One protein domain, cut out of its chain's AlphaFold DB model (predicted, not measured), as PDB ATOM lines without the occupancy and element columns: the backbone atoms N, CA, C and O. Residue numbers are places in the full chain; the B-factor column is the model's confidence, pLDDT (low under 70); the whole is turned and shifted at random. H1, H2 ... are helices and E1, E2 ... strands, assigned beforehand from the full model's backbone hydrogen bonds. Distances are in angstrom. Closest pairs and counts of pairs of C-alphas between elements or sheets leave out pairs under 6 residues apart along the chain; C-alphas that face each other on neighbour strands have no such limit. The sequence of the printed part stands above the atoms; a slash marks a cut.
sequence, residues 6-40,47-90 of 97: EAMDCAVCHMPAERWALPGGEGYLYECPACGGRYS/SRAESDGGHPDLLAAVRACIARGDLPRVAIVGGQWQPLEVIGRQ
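Overview. This is residues 6 to 40 and 47 to 90 of the 97 residues of an uncharacterized protein of Cupriavidus taiwanensis (UniProt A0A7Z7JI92). Picture a strongly twisted sheet of four strands, E1 to E4, with the small hairpin E5 and E6 beside its edge strand E4. The helix H2 packs on E5 and grazes the sheet near E4, while the short helix H1 lies off to one side. The 79 printed residues hold six named strands and two named helices, in the order E1 E2 E3 E4 H1 H2 E5 E6; the sheets, E1 - E2 - E3 - E4 and E5 - E6, are antiparallel. The class is mixed, helices and strands, and the whole is compact, with a radius of gyration of the C-alphas of 11.4 A and a rounded outline of 29 by 26 by 25 A.

Along the chain. Find C-alpha 6 at (-16.908, -0.072, -34.353); there E1 begins, residues 6 to 9. E2, residues 16 to 21, runs 16.9 A from first to last C-alpha. E3 is residues 28 to 32, 12.4 A long, and E4 is residues 37 to 40, 10.6 A. Past the cut, H1 is residues 47 to 52, 8.5 A. Look for C-alpha 56 at (-17.265, -0.307, -58.792), where H2 begins; it holds residues 56 to 67 and is 16.8 A long. E5 is residues 70 to 74, 12.6 A, and E6 is residues 85 to 89, 11.6 A, ending at C-alpha 89, (-22.434, -17.800, -45.095).

Arrangement. Start with the sheet, a meander, each strand the antiparallel neighbour of the one before. In the hairpin of E1 and E2, N 6 and O 19 are 2.8 A apart, within hydrogen-bond range. In the hairpin of E2 and E3, look at N 31 and O 18, 2.8 A. In the hairpin of E3 and E4, N 30 and O 39 are 2.8 A apart. The edge strand E4 and the strand E5 have 10 pairs of C-alphas within 8 A, and their closest C-alphas are those of Ser 40 and Arg 73, 4.5 A apart. In the hairpin of E5 and E6, N 73 and O 85 are 2.7 A apart. H2 is on the four-stranded sheet but only grazes it, with residues 62 to 67; the closest C-alphas of E4 and H2 are those of Gly 37 and Ile 66, 6.0 A. The closest C-alphas of H2 and E5 are those of Cys 65 and Pro 72, 6.2 A. H1 is not on the four-stranded sheet, and H1 and H2 are apart. In H1 and H2 every O i to N i+4 pair is within hydrogen-bond range.

Size, cuts and confidence. The two C-alphas farthest apart, those of Pro 33 and Gly 78, are 30.1 A apart. Residues 41 to 46 are not printed, and C-alphas 40 and 47 are 13.9 A apart across this cut. Of the links that are printed whole, none is long; in the 10-residue link from E5 to E6, residues 76 to 77 pair antiparallel with residues 80 to 81. The mean pLDDT of the printed part is 88.3, and residues 53 to 54 are under 70.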
ATOM      1  N   GLU A   6     -17.227  -1.454 -34.015       89.88
ATOM      2  CA  GLU A   6     -16.908  -0.072 -34.353       89.88
ATOM      3  C   GLU A   6     -17.867   0.419 -35.442       89.88
ATOM      4  O   GLU A   6     -17.977  -0.205 -36.500       89.88
ATOM      5  N   ALA A   7     -18.541   1.545 -35.199       90.50
ATOM      6  CA  ALA A   7     -19.338   2.224 -36.218       90.50
ATOM      7  C   ALA A   7     -18.419   3.042 -37.137       90.50
ATOM      8  O   ALA A   7     -17.645   3.875 -36.660       90.50
ATOM      9  N   MET A   8     -18.493   2.807 -38.447       91.38
ATOM     10  CA  MET A   8     -17.665   3.489 -39.445       91.38
ATOM     11  C   MET A   8     -18.288   3.435 -40.845       91.38
ATOM     12  O   MET A   8     -19.308   2.790 -41.057       91.38
ATOM     13  N   ASP A   9     -17.639   4.036 -41.837       90.94
ATOM     14  CA  ASP A   9     -18.083   3.902 -43.223       90.94
ATOM     15  C   ASP A   9     -17.649   2.562 -43.835       90.94
ATOM     16  O   ASP A   9     -16.541   2.061 -43.628       90.94
ATOM     17  N   CYS A  10     -18.537   1.964 -44.625       89.94
ATOM     18  CA  CYS A  10     -18.256   0.759 -45.388       89.94
ATOM     19  C   CYS A  10     -17.084   1.004 -46.339       89.94
ATOM     20  O   CYS A  10     -17.164   1.849 -47.226       89.94
ATOM     21  N   ALA A  11     -16.046   0.178 -46.243       88.06
ATOM     22  CA  ALA A  11     -14.863   0.294 -47.094       88.06
ATOM     23  C   ALA A  11     -15.141   0.087 -48.605       88.06
ATOM     24  O   ALA A  11     -14.280   0.351 -49.435       88.06
ATOM     25  N   VAL A  12     -16.327  -0.415 -48.980       87.81
ATOM     26  CA  VAL A  12     -16.692  -0.702 -50.381       87.81
ATOM     27  C   VAL A  12     -17.714   0.289 -50.943       87.81
ATOM     28  O   VAL A  12     -17.632   0.634 -52.117       87.81
ATOM     29  N   CYS A  13     -18.690   0.739 -50.145       89.75
ATOM     30  CA  CYS A  13     -19.748   1.648 -50.613       89.75
ATOM     31  C   CYS A  13     -19.793   3.005 -49.903       89.75
ATOM     32  O   CYS A  13     -20.634   3.824 -50.259       89.75
ATOM     33  N   HIS A  14     -18.936   3.230 -48.904       89.62
ATOM     34  CA  HIS A  14     -18.856   4.449 -48.088       89.62
ATOM     35  C   HIS A  14     -20.150   4.844 -47.356       89.62
ATOM     36  O   HIS A  14     -20.268   5.958 -46.862       89.62
ATOM     37  N   MET A  15     -21.123   3.936 -47.261       91.50
ATOM     38  CA  MET A  15     -22.309   4.121 -46.424       91.50
ATOM     39  C   MET A  15     -22.027   3.666 -44.987       91.50
ATOM     40  O   MET A  15     -21.203   2.762 -44.813       91.50
ATOM     41  N   PRO A  16     -22.751   4.191 -43.982       93.19
ATOM     42  CA  PRO A  16     -22.601   3.761 -42.596       93.19
ATOM     43  C   PRO A  16     -22.707   2.239 -42.445       93.19
ATOM     44  O   PRO A  16     -23.607   1.594 -42.997       93.19
ATOM     45  N   ALA A  17     -21.761   1.673 -41.712       93.25
ATOM     46  CA  ALA A  17     -21.607   0.256 -41.460       93.25
ATOM     47  C   ALA A  17     -21.008   0.026 -40.069       93.25
ATOM     48  O   ALA A  17     -20.554   0.940 -39.379       93.25
ATOM     49  N   GLU A  18     -20.990  -1.231 -39.669       93.69
ATOM     50  CA  GLU A  18     -20.289  -1.674 -38.477       93.69
ATOM     51  C   GLU A  18     -19.136  -2.579 -38.893       93.69
ATOM     52  O   GLU A  18     -19.231  -3.301 -39.889       93.69
ATOM     53  N   ARG A  19     -18.035  -2.555 -38.145       92.38
ATOM     54  CA  ARG A  19     -16.960  -3.534 -38.304       92.38
ATOM     55  C   ARG A  19     -16.508  -4.097 -36.973       92.38
ATOM     56  O   ARG A  19     -16.679  -3.482 -35.927       92.38
ATOM     57  N   TRP A  20     -15.853  -5.245 -37.027       91.88
ATOM     58  CA  TRP A  20     -15.096  -5.783 -35.904       91.88
ATOM     59  C   TRP A  20     -13.874  -6.545 -36.399       91.88
ATOM     60  O   TRP A  20     -13.866  -7.111 -37.496       91.88
ATOM     61  N   ALA A  21     -12.818  -6.544 -35.588       90.19
ATOM     62  CA  ALA A  21     -11.582  -7.241 -35.910       90.19
ATOM     63  C   ALA A  21     -11.796  -8.760 -35.913       90.19
ATOM     64  O   ALA A  21     -12.448  -9.320 -35.025       90.19
ATOM     65  N   LEU A  22     -11.224  -9.430 -36.911       87.06
ATOM     66  CA  LEU A  22     -11.141 -10.884 -36.939       87.06
ATOM     67  C   LEU A  22      -9.985 -11.369 -36.042       87.06
ATOM     68  O   LEU A  22      -8.970 -10.673 -35.910       87.06
ATOM     69  N   PRO A  23     -10.105 -12.559 -35.424       83.31
ATOM     70  CA  PRO A  23      -9.025 -13.150 -34.637       83.31
ATOM     71  C   PRO A  23      -7.731 -13.287 -35.447       83.31
ATOM     72  O   PRO A  23      -7.760 -13.441 -36.664       83.31
ATOM     73  N   GLY A  24      -6.583 -13.230 -34.770       81.69
ATOM     74  CA  GLY A  24      -5.281 -13.454 -35.412       81.69
ATOM     75  C   GLY A  24      -4.821 -12.346 -36.365       81.69
ATOM     76  O   GLY A  24      -3.831 -12.531 -37.064       81.69
ATOM     77  N   GLY A  25      -5.506 -11.197 -36.400       79.75
ATOM     78  CA  GLY A  25      -5.146 -10.105 -37.307       79.75
ATOM     79  C   GLY A  25      -5.485 -10.406 -38.766       79.75
ATOM     80  O   GLY A  25      -4.894  -9.824 -39.668       79.75
ATOM     81  N   GLU A  26      -6.457 -11.287 -39.013       83.94
ATOM     82  CA  GLU A  26      -6.917 -11.663 -40.355       83.94
ATOM     83  C   GLU A  26      -7.700 -10.565 -41.098       83.94
ATOM     84  O   GLU A  26      -8.191 -10.781 -42.213       83.94
ATOM     85  N   GLY A  27      -7.785  -9.377 -40.504       90.19
ATOM     86  CA  GLY A  27      -8.471  -8.210 -41.033       90.19
ATOM     87  C   GLY A  27      -9.738  -7.913 -40.246       90.19
ATOM     88  O   GLY A  27      -9.781  -8.108 -39.030       90.19
ATOM     89  N   TYR A  28     -10.766  -7.434 -40.938       91.81
ATOM     90  CA  TYR A  28     -12.028  -7.044 -40.316       91.81
ATOM     91  C   TYR A  28     -13.202  -7.729 -40.995       91.81
ATOM     92  O   TYR A  28     -13.164  -8.052 -42.184       91.81
ATOM     93  N   LEU A  29     -14.260  -7.935 -40.224       92.44
ATOM     94  CA  LEU A  29     -15.572  -8.296 -40.725       92.44
ATOM     95  C   LEU A  29     -16.437  -7.043 -40.662       92.44
ATOM     96  O   LEU A  29     -16.546  -6.426 -39.606       92.44
ATOM     97  N   TYR A  30     -17.000  -6.661 -41.798       93.19
ATOM     98  CA  TYR A  30     -17.942  -5.563 -41.922       93.19
ATOM     99  C   TYR A  30     -19.358  -6.112 -41.982       93.19
ATOM    100  O   TYR A  30     -19.604  -7.138 -42.616       93.19
ATOM    101  N   GLU A  31     -20.290  -5.379 -41.396       93.31
ATOM    102  CA  GLU A  31     -21.723  -5.530 -41.562       93.31
ATOM    103  C   GLU A  31     -22.277  -4.228 -42.129       93.31
ATOM    104  O   GLU A  31     -22.273  -3.184 -41.477       93.31
ATOM    105  N   CYS A  32     -22.701  -4.271 -43.392       93.38
ATOM    106  CA  CYS A  32     -23.182  -3.091 -44.091       93.38
ATOM    107  C   CYS A  32     -24.617  -3.317 -44.586       93.38
ATOM    108  O   CYS A  32     -24.822  -4.068 -45.551       93.38
ATOM    109  N   PRO A  33     -25.610  -2.615 -44.007       91.94
ATOM    110  CA  PRO A  33     -26.999  -2.688 -44.457       91.94
ATOM    111  C   PRO A  33     -27.169  -2.285 -45.929       91.94
ATOM    112  O   PRO A  33     -27.959  -2.886 -46.651       91.94
ATOM    113  N   ALA A  34     -26.378  -1.320 -46.416       92.38
ATOM    114  CA  ALA A  34     -26.426  -0.849 -47.805       92.38
ATOM    115  C   ALA A  34     -25.791  -1.822 -48.825       92.38
ATOM    116  O   ALA A  34     -26.101  -1.769 -50.020       92.38
ATOM    117  N   CYS A  35     -24.897  -2.710 -48.380       90.94
ATOM    118  CA  CYS A  35     -24.413  -3.841 -49.180       90.94
ATOM    119  C   CYS A  35     -25.318  -5.074 -49.048       90.94
ATOM    120  O   CYS A  35     -25.176  -6.008 -49.834       90.94
ATOM    121  N   GLY A  36     -26.250  -5.059 -48.090       92.12
ATOM    122  CA  GLY A  36     -27.213  -6.127 -47.839       92.12
ATOM    123  C   GLY A  36     -26.728  -7.210 -46.877       92.12
ATOM    124  O   GLY A  36     -27.369  -8.254 -46.792       92.12
ATOM    125  N   GLY A  37     -25.600  -7.016 -46.183       93.19
ATOM    126  CA  GLY A  37     -25.076  -8.026 -45.264       93.19
ATOM    127  C   GLY A  37     -23.595  -7.879 -44.933       93.19
ATOM    128  O   GLY A  37     -23.012  -6.794 -45.023       93.19
ATOM    129  N   ARG A  38     -22.996  -8.999 -44.515       94.50
ATOM    130  CA  ARG A  38     -21.632  -9.054 -43.984       94.50
ATOM    131  C   ARG A  38     -20.600  -9.351 -45.071       94.50
ATOM    132  O   ARG A  38     -20.892 -10.086 -46.012       94.50
ATOM    133  N   TYR A  39     -19.382  -8.841 -44.928       94.12
ATOM    134  CA  TYR A  39     -18.232  -9.216 -45.757       94.12
ATOM    135  C   TYR A  39     -16.928  -9.047 -44.979       94.12
ATOM    136  O   TYR A  39     -16.810  -8.163 -44.137       94.12
ATOM    137  N   SER A  40     -15.936  -9.891 -45.245       93.94
ATOM    138  CA  SER A  40     -14.601  -9.754 -44.660       93.94
ATOM    139  C   SER A  40     -13.691  -8.952 -45.581       93.94
ATOM    140  O   SER A  40     -13.813  -9.019 -46.802       93.94
ATOM    141  N   SER A  47      -6.191  -0.611 -46.188       82.62
ATOM    142  CA  SER A  47      -5.646   0.730 -46.427       82.62
ATOM    143  C   SER A  47      -6.012   1.257 -47.810       82.62
ATOM    144  O   SER A  47      -6.205   2.456 -47.986       82.62
ATOM    145  N   ARG A  48      -6.149   0.360 -48.792       82.94
ATOM    146  CA  ARG A  48      -6.566   0.727 -50.142       82.94
ATOM    147  C   ARG A  48      -8.060   0.994 -50.238       82.94
ATOM    148  O   ARG A  48      -8.442   1.989 -50.834       82.94
ATOM    149  N   ALA A  49      -8.885   0.140 -49.643       82.31
ATOM    150  CA  ALA A  49     -10.327   0.343 -49.602       82.31
ATOM    151  C   ALA A  49     -10.699   1.642 -48.862       82.31
ATOM    152  O   ALA A  49     -11.619   2.339 -49.270       82.31
ATOM    153  N   GLU A  50      -9.957   2.000 -47.812       78.31
ATOM    154  CA  GLU A  50     -10.152   3.248 -47.065       78.31
ATOM    155  C   GLU A  50      -9.641   4.486 -47.829       78.31
ATOM    156  O   GLU A  50     -10.245   5.549 -47.713       78.31
ATOM    157  N   SER A  51      -8.565   4.362 -48.619       77.25
ATOM    158  CA  SER A  51      -7.966   5.499 -49.348       77.25
ATOM    159  C   SER A  51      -8.601   5.763 -50.718       77.25
ATOM    160  O   SER A  51      -8.933   6.903 -51.030       77.25
ATOM    161  N   ASP A  52      -8.757   4.720 -51.538       72.31
ATOM    162  CA  ASP A  52      -9.214   4.815 -52.933       72.31
ATOM    163  C   ASP A  52     -10.691   4.416 -53.100       72.31
ATOM    164  O   ASP A  52     -11.265   4.583 -54.179       72.31
ATOM    165  N   GLY A  53     -11.300   3.846 -52.054       67.06
ATOM    166  CA  GLY A  53     -12.591   3.175 -52.149       67.06
ATOM    167  C   GLY A  53     -12.514   1.802 -52.822       67.06
ATOM    168  O   GLY A  53     -11.506   1.388 -53.407       67.06
ATOM    169  N   GLY A  54     -13.612   1.052 -52.734       67.06
ATOM    170  CA  GLY A  54     -13.789  -0.169 -53.514       67.06
ATOM    171  C   GLY A  54     -13.998   0.147 -54.998       67.06
ATOM    172  O   GLY A  54     -14.768   1.040 -55.347       67.06
ATOM    173  N   HIS A  55     -13.364  -0.617 -55.893       73.19
ATOM    174  CA  HIS A  55     -13.654  -0.524 -57.329       73.19
ATOM    175  C   HIS A  55     -15.161  -0.773 -57.586       73.19
ATOM    176  O   HIS A  55     -15.735  -1.640 -56.923       73.19
ATOM    177  N   PRO A  56     -15.831  -0.101 -58.542       76.19
ATOM    178  CA  PRO A  56     -17.265  -0.307 -58.792       76.19
ATOM    179  C   PRO A  56     -17.648  -1.778 -59.022       76.19
ATOM    180  O   PRO A  56     -18.652  -2.260 -58.493       76.19
ATOM    181  N   ASP A  57     -16.792  -2.521 -59.728       83.25
ATOM    182  CA  ASP A  57     -16.983  -3.959 -59.955       83.25
ATOM    183  C   ASP A  57     -16.873  -4.781 -58.665       83.25
ATOM    184  O   ASP A  57     -17.569  -5.784 -58.504       83.25
ATOM    185  N   LEU A  58     -16.039  -4.339 -57.715       86.19
ATOM    186  CA  LEU A  58     -15.927  -4.962 -56.399       86.19
ATOM    187  C   LEU A  58     -17.239  -4.806 -55.627       86.19
ATOM    188  O   LEU A  58     -17.726  -5.779 -55.057       86.19
ATOM    189  N   LEU A  59     -17.847  -3.615 -55.650       88.44
ATOM    190  CA  LEU A  59     -19.137  -3.379 -54.999       88.44
ATOM    191  C   LEU A  59     -20.234  -4.286 -55.569       88.44
ATOM    192  O   LEU A  59     -20.974  -4.916 -54.807       88.44
ATOM    193  N   ALA A  60     -20.332  -4.375 -56.897       90.19
ATOM    194  CA  ALA A  60     -21.306  -5.241 -57.557       90.19
ATOM    195  C   ALA A  60     -21.078  -6.721 -57.206       90.19
ATOM    196  O   ALA A  60     -22.029  -7.426 -56.858       90.19
ATOM    197  N   ALA A  61     -19.823  -7.177 -57.220       91.12
ATOM    198  CA  ALA A  61     -19.465  -8.546 -56.864       91.12
ATOM    199  C   ALA A  61     -19.785  -8.867 -55.394       91.12
ATOM    200  O   ALA A  61     -20.345  -9.927 -55.109       91.12
ATOM    201  N   VAL A  62     -19.491  -7.949 -54.464       91.94
ATOM    202  CA  VAL A  62     -19.765  -8.131 -53.028       91.94
ATOM    203  C   VAL A  62     -21.265  -8.269 -52.801       91.94
ATOM    204  O   VAL A  62     -21.700  -9.236 -52.176       91.94
ATOM    205  N   ARG A  63     -22.066  -7.367 -53.378       93.06
ATOM    206  CA  ARG A  63     -23.532  -7.424 -53.294       93.06
ATOM    207  C   ARG A  63     -24.089  -8.718 -53.879       93.06
ATOM    208  O   ARG A  63     -24.964  -9.327 -53.273       93.06
ATOM    209  N   ALA A  64     -23.562  -9.171 -55.017       93.00
ATOM    210  CA  ALA A  64     -23.983 -10.426 -55.631       93.00
ATOM    211  C   ALA A  64     -23.657 -11.647 -54.752       93.00
ATOM    212  O   ALA A  64     -24.490 -12.542 -54.633       93.00
ATOM    213  N   CYS A  65     -22.482 -11.691 -54.112       93.31
ATOM    214  CA  CYS A  65     -22.137 -12.750 -53.155       93.31
ATOM    215  C   CYS A  65     -23.067 -12.742 -51.937       93.31
ATOM    216  O   CYS A  65     -23.632 -13.777 -51.584       93.31
ATOM    217  N   ILE A  66     -23.278 -11.571 -51.336       94.12
ATOM    218  CA  ILE A  66     -24.150 -11.416 -50.168       94.12
ATOM    219  C   ILE A  66     -25.588 -11.831 -50.499       94.12
ATOM    220  O   ILE A  66     -26.198 -12.569 -49.730       94.12
ATOM    221  N   ALA A  67     -26.111 -11.438 -51.664       92.81
ATOM    222  CA  ALA A  67     -27.458 -11.798 -52.108       92.81
ATOM    223  C   ALA A  67     -27.656 -13.315 -52.292       92.81
ATOM    224  O   ALA A  67     -28.774 -13.806 -52.158       92.81
ATOM    225  N   ARG A  68     -26.585 -14.077 -52.557       92.44
ATOM    226  CA  ARG A  68     -26.617 -15.553 -52.573       92.44
ATOM    227  C   ARG A  68     -26.557 -16.184 -51.177       92.44
ATOM    228  O   ARG A  68     -26.633 -17.405 -51.059       92.44
ATOM    229  N   GLY A  69     -26.403 -15.375 -50.131       92.94
ATOM    230  CA  GLY A  69     -26.199 -15.829 -48.758       92.94
ATOM    231  C   GLY A  69     -24.750 -16.204 -48.445       92.94
ATOM    232  O   GLY A  69     -24.501 -16.820 -47.411       92.94
ATOM    233  N   ASP A  70     -23.789 -15.843 -49.297       94.62
ATOM    234  CA  ASP A  70     -22.366 -16.125 -49.086       94.62
ATOM    235  C   ASP A  70     -21.697 -14.999 -48.291       94.62
ATOM    236  O   ASP A  70     -22.105 -13.841 -48.388       94.62
ATOM    237  N   LEU A  71     -20.651 -15.319 -47.525       93.75
ATOM    238  CA  LEU A  71     -19.788 -14.343 -46.855       93.75
ATOM    239  C   LEU A  71     -18.513 -14.117 -47.690       93.75
ATOM    240  O   LEU A  71     -17.597 -14.941 -47.615       93.75
ATOM    241  N   PRO A  72     -18.438 -13.041 -48.498       94.38
ATOM    242  CA  PRO A  72     -17.266 -12.776 -49.323       94.38
ATOM    243  C   PRO A  72     -16.109 -12.192 -48.502       94.38
ATOM    244  O   PRO A  72     -16.327 -11.389 -47.593       94.38
ATOM    245  N   ARG A  73     -14.875 -12.543 -48.874       93.19
ATOM    246  CA  ARG A  73     -13.622 -11.945 -48.409       93.19
ATOM    247  C   ARG A  73     -12.996 -11.127 -49.533       93.19
ATOM    248  O   ARG A  73     -12.740 -11.624 -50.627       93.19
ATOM    249  N   VAL A  74     -12.750  -9.859 -49.236       91.81
ATOM    250  CA  VAL A  74     -12.075  -8.894 -50.099       91.81
ATOM    251  C   VAL A  74     -10.581  -8.932 -49.794       91.81
ATOM    252  O   VAL A  74     -10.178  -8.765 -48.642       91.81
ATOM    253  N   ALA A  75      -9.749  -9.118 -50.816       91.44
ATOM    254  CA  ALA A  75      -8.298  -9.151 -50.671       91.44
ATOM    255  C   ALA A  75      -7.595  -8.460 -51.844       91.44
ATOM    256  O   ALA A  75      -8.121  -8.374 -52.954       91.44
ATOM    257  N   ILE A  76      -6.374  -7.995 -51.582       88.31
ATOM    258  CA  ILE A  76      -5.447  -7.495 -52.597       88.31
ATOM    259  C   ILE A  76      -4.184  -8.350 -52.558       88.31
ATOM    260  O   ILE A  76      -3.632  -8.599 -51.483       88.31
ATOM    261  N   VAL A  77      -3.713  -8.760 -53.736       84.44
ATOM    262  CA  VAL A  77      -2.427  -9.442 -53.942       84.44
ATOM    263  C   VAL A  77      -1.728  -8.765 -55.116       84.44
ATOM    264  O   VAL A  77      -2.359  -8.467 -56.127       84.44
ATOM    265  N   GLY A  78      -0.441  -8.435 -54.965       82.12
ATOM    266  CA  GLY A  78       0.321  -7.735 -56.010       82.12
ATOM    267  C   GLY A  78      -0.268  -6.374 -56.416       82.12
ATOM    268  O   GLY A  78      -0.105  -5.953 -57.555       82.12
ATOM    269  N   GLY A  79      -1.003  -5.704 -55.518       81.19
ATOM    270  CA  GLY A  79      -1.673  -4.430 -55.807       81.19
ATOM    271  C   GLY A  79      -2.956  -4.547 -56.641       81.19
ATOM    272  O   GLY A  79      -3.534  -3.519 -56.995       81.19
ATOM    273  N   GLN A  80      -3.417  -5.766 -56.931       83.19
ATOM    274  CA  GLN A  80      -4.649  -6.035 -57.668       83.19
ATOM    275  C   GLN A  80      -5.723  -6.618 -56.750       83.19
ATOM    276  O   GLN A  80      -5.445  -7.506 -55.935       83.19
ATOM    277  N   TRP A  81      -6.959  -6.140 -56.919       83.94
ATOM    278  CA  TRP A  81      -8.135  -6.750 -56.308       83.94
ATOM    279  C   TRP A  81      -8.239  -8.203 -56.745       83.94
ATOM    280  O   TRP A  81      -8.206  -8.508 -57.937       83.94
ATOM    281  N   GLN A  82      -8.339  -9.094 -55.771       86.31
ATOM    282  CA  GLN A  82      -8.549 -10.504 -56.040       86.31
ATOM    283  C   GLN A  82     -10.040 -10.786 -56.242       86.31
ATOM    284  O   GLN A  82     -10.884 -10.051 -55.715       86.31
ATOM    285  N   PRO A  83     -10.383 -11.859 -56.976       84.88
ATOM    286  CA  PRO A  83     -11.731 -12.408 -56.945       84.88
ATOM    287  C   PRO A  83     -12.195 -12.628 -55.501       84.88
ATOM    288  O   PRO A  83     -11.399 -12.997 -54.637       84.88
ATOM    289  N   LEU A  84     -13.485 -12.408 -55.246       88.25
ATOM    290  CA  LEU A  84     -14.050 -12.593 -53.913       88.25
ATOM    291  C   LEU A  84     -14.002 -14.066 -53.516       88.25
ATOM    292  O   LEU A  84     -14.673 -14.903 -54.123       88.25
ATOM    293  N   GLU A  85     -13.248 -14.365 -52.468       91.19
ATOM    294  CA  GLU A  85     -13.233 -15.683 -51.848       91.19
ATOM    295  C   GLU A  85     -14.464 -15.833 -50.946       91.19
ATOM    296  O   GLU A  85     -14.815 -14.911 -50.212       91.19
ATOM    297  N   VAL A  86     -15.142 -16.980 -50.981       91.94
ATOM    298  CA  VAL A  86     -16.262 -17.256 -50.072       91.94
ATOM    299  C   VAL A  86     -15.724 -17.967 -48.837       91.94
ATOM    300  O   VAL A  86     -15.315 -19.120 -48.914       91.94
ATOM    301  N   ILE A  87     -15.762 -17.284 -47.694       90.69
ATOM    302  CA  ILE A  87     -15.212 -17.785 -46.423       90.69
ATOM    303  C   ILE A  87     -16.290 -18.246 -45.434       90.69
ATOM    304  O   ILE A  87     -15.994 -18.597 -44.297       90.69
ATOM    305  N   GLY A  88     -17.561 -18.217 -45.840       90.56
ATOM    306  CA  GLY A  88     -18.680 -18.601 -44.987       90.56
ATOM    307  C   GLY A  88     -20.036 -18.240 -45.585       90.56
ATOM    308  O   GLY A  88     -20.160 -18.012 -46.789       90.56
ATOM    309  N   ARG A  89     -21.058 -18.166 -44.729       91.25
ATOM    310  CA  ARG A  89     -22.434 -17.800 -45.095       91.25
ATOM    311  C   ARG A  89     -22.937 -16.613 -44.270       91.25
ATOM    312  O   ARG A  89     -22.506 -16.377 -43.138       91.25
ATOM    313  N   GLN A  90     -23.884 -15.870 -44.827       90.62
ATOM    314  CA  GLN A  90     -24.675 -14.886 -44.087       90.62
ATOM    315  C   GLN A  90     -25.492 -15.588 -42.990       90.62
ATOM    316  O   GLN A  90     -25.846 -16.755 -43.128       90.62
TER     317      GLN A  90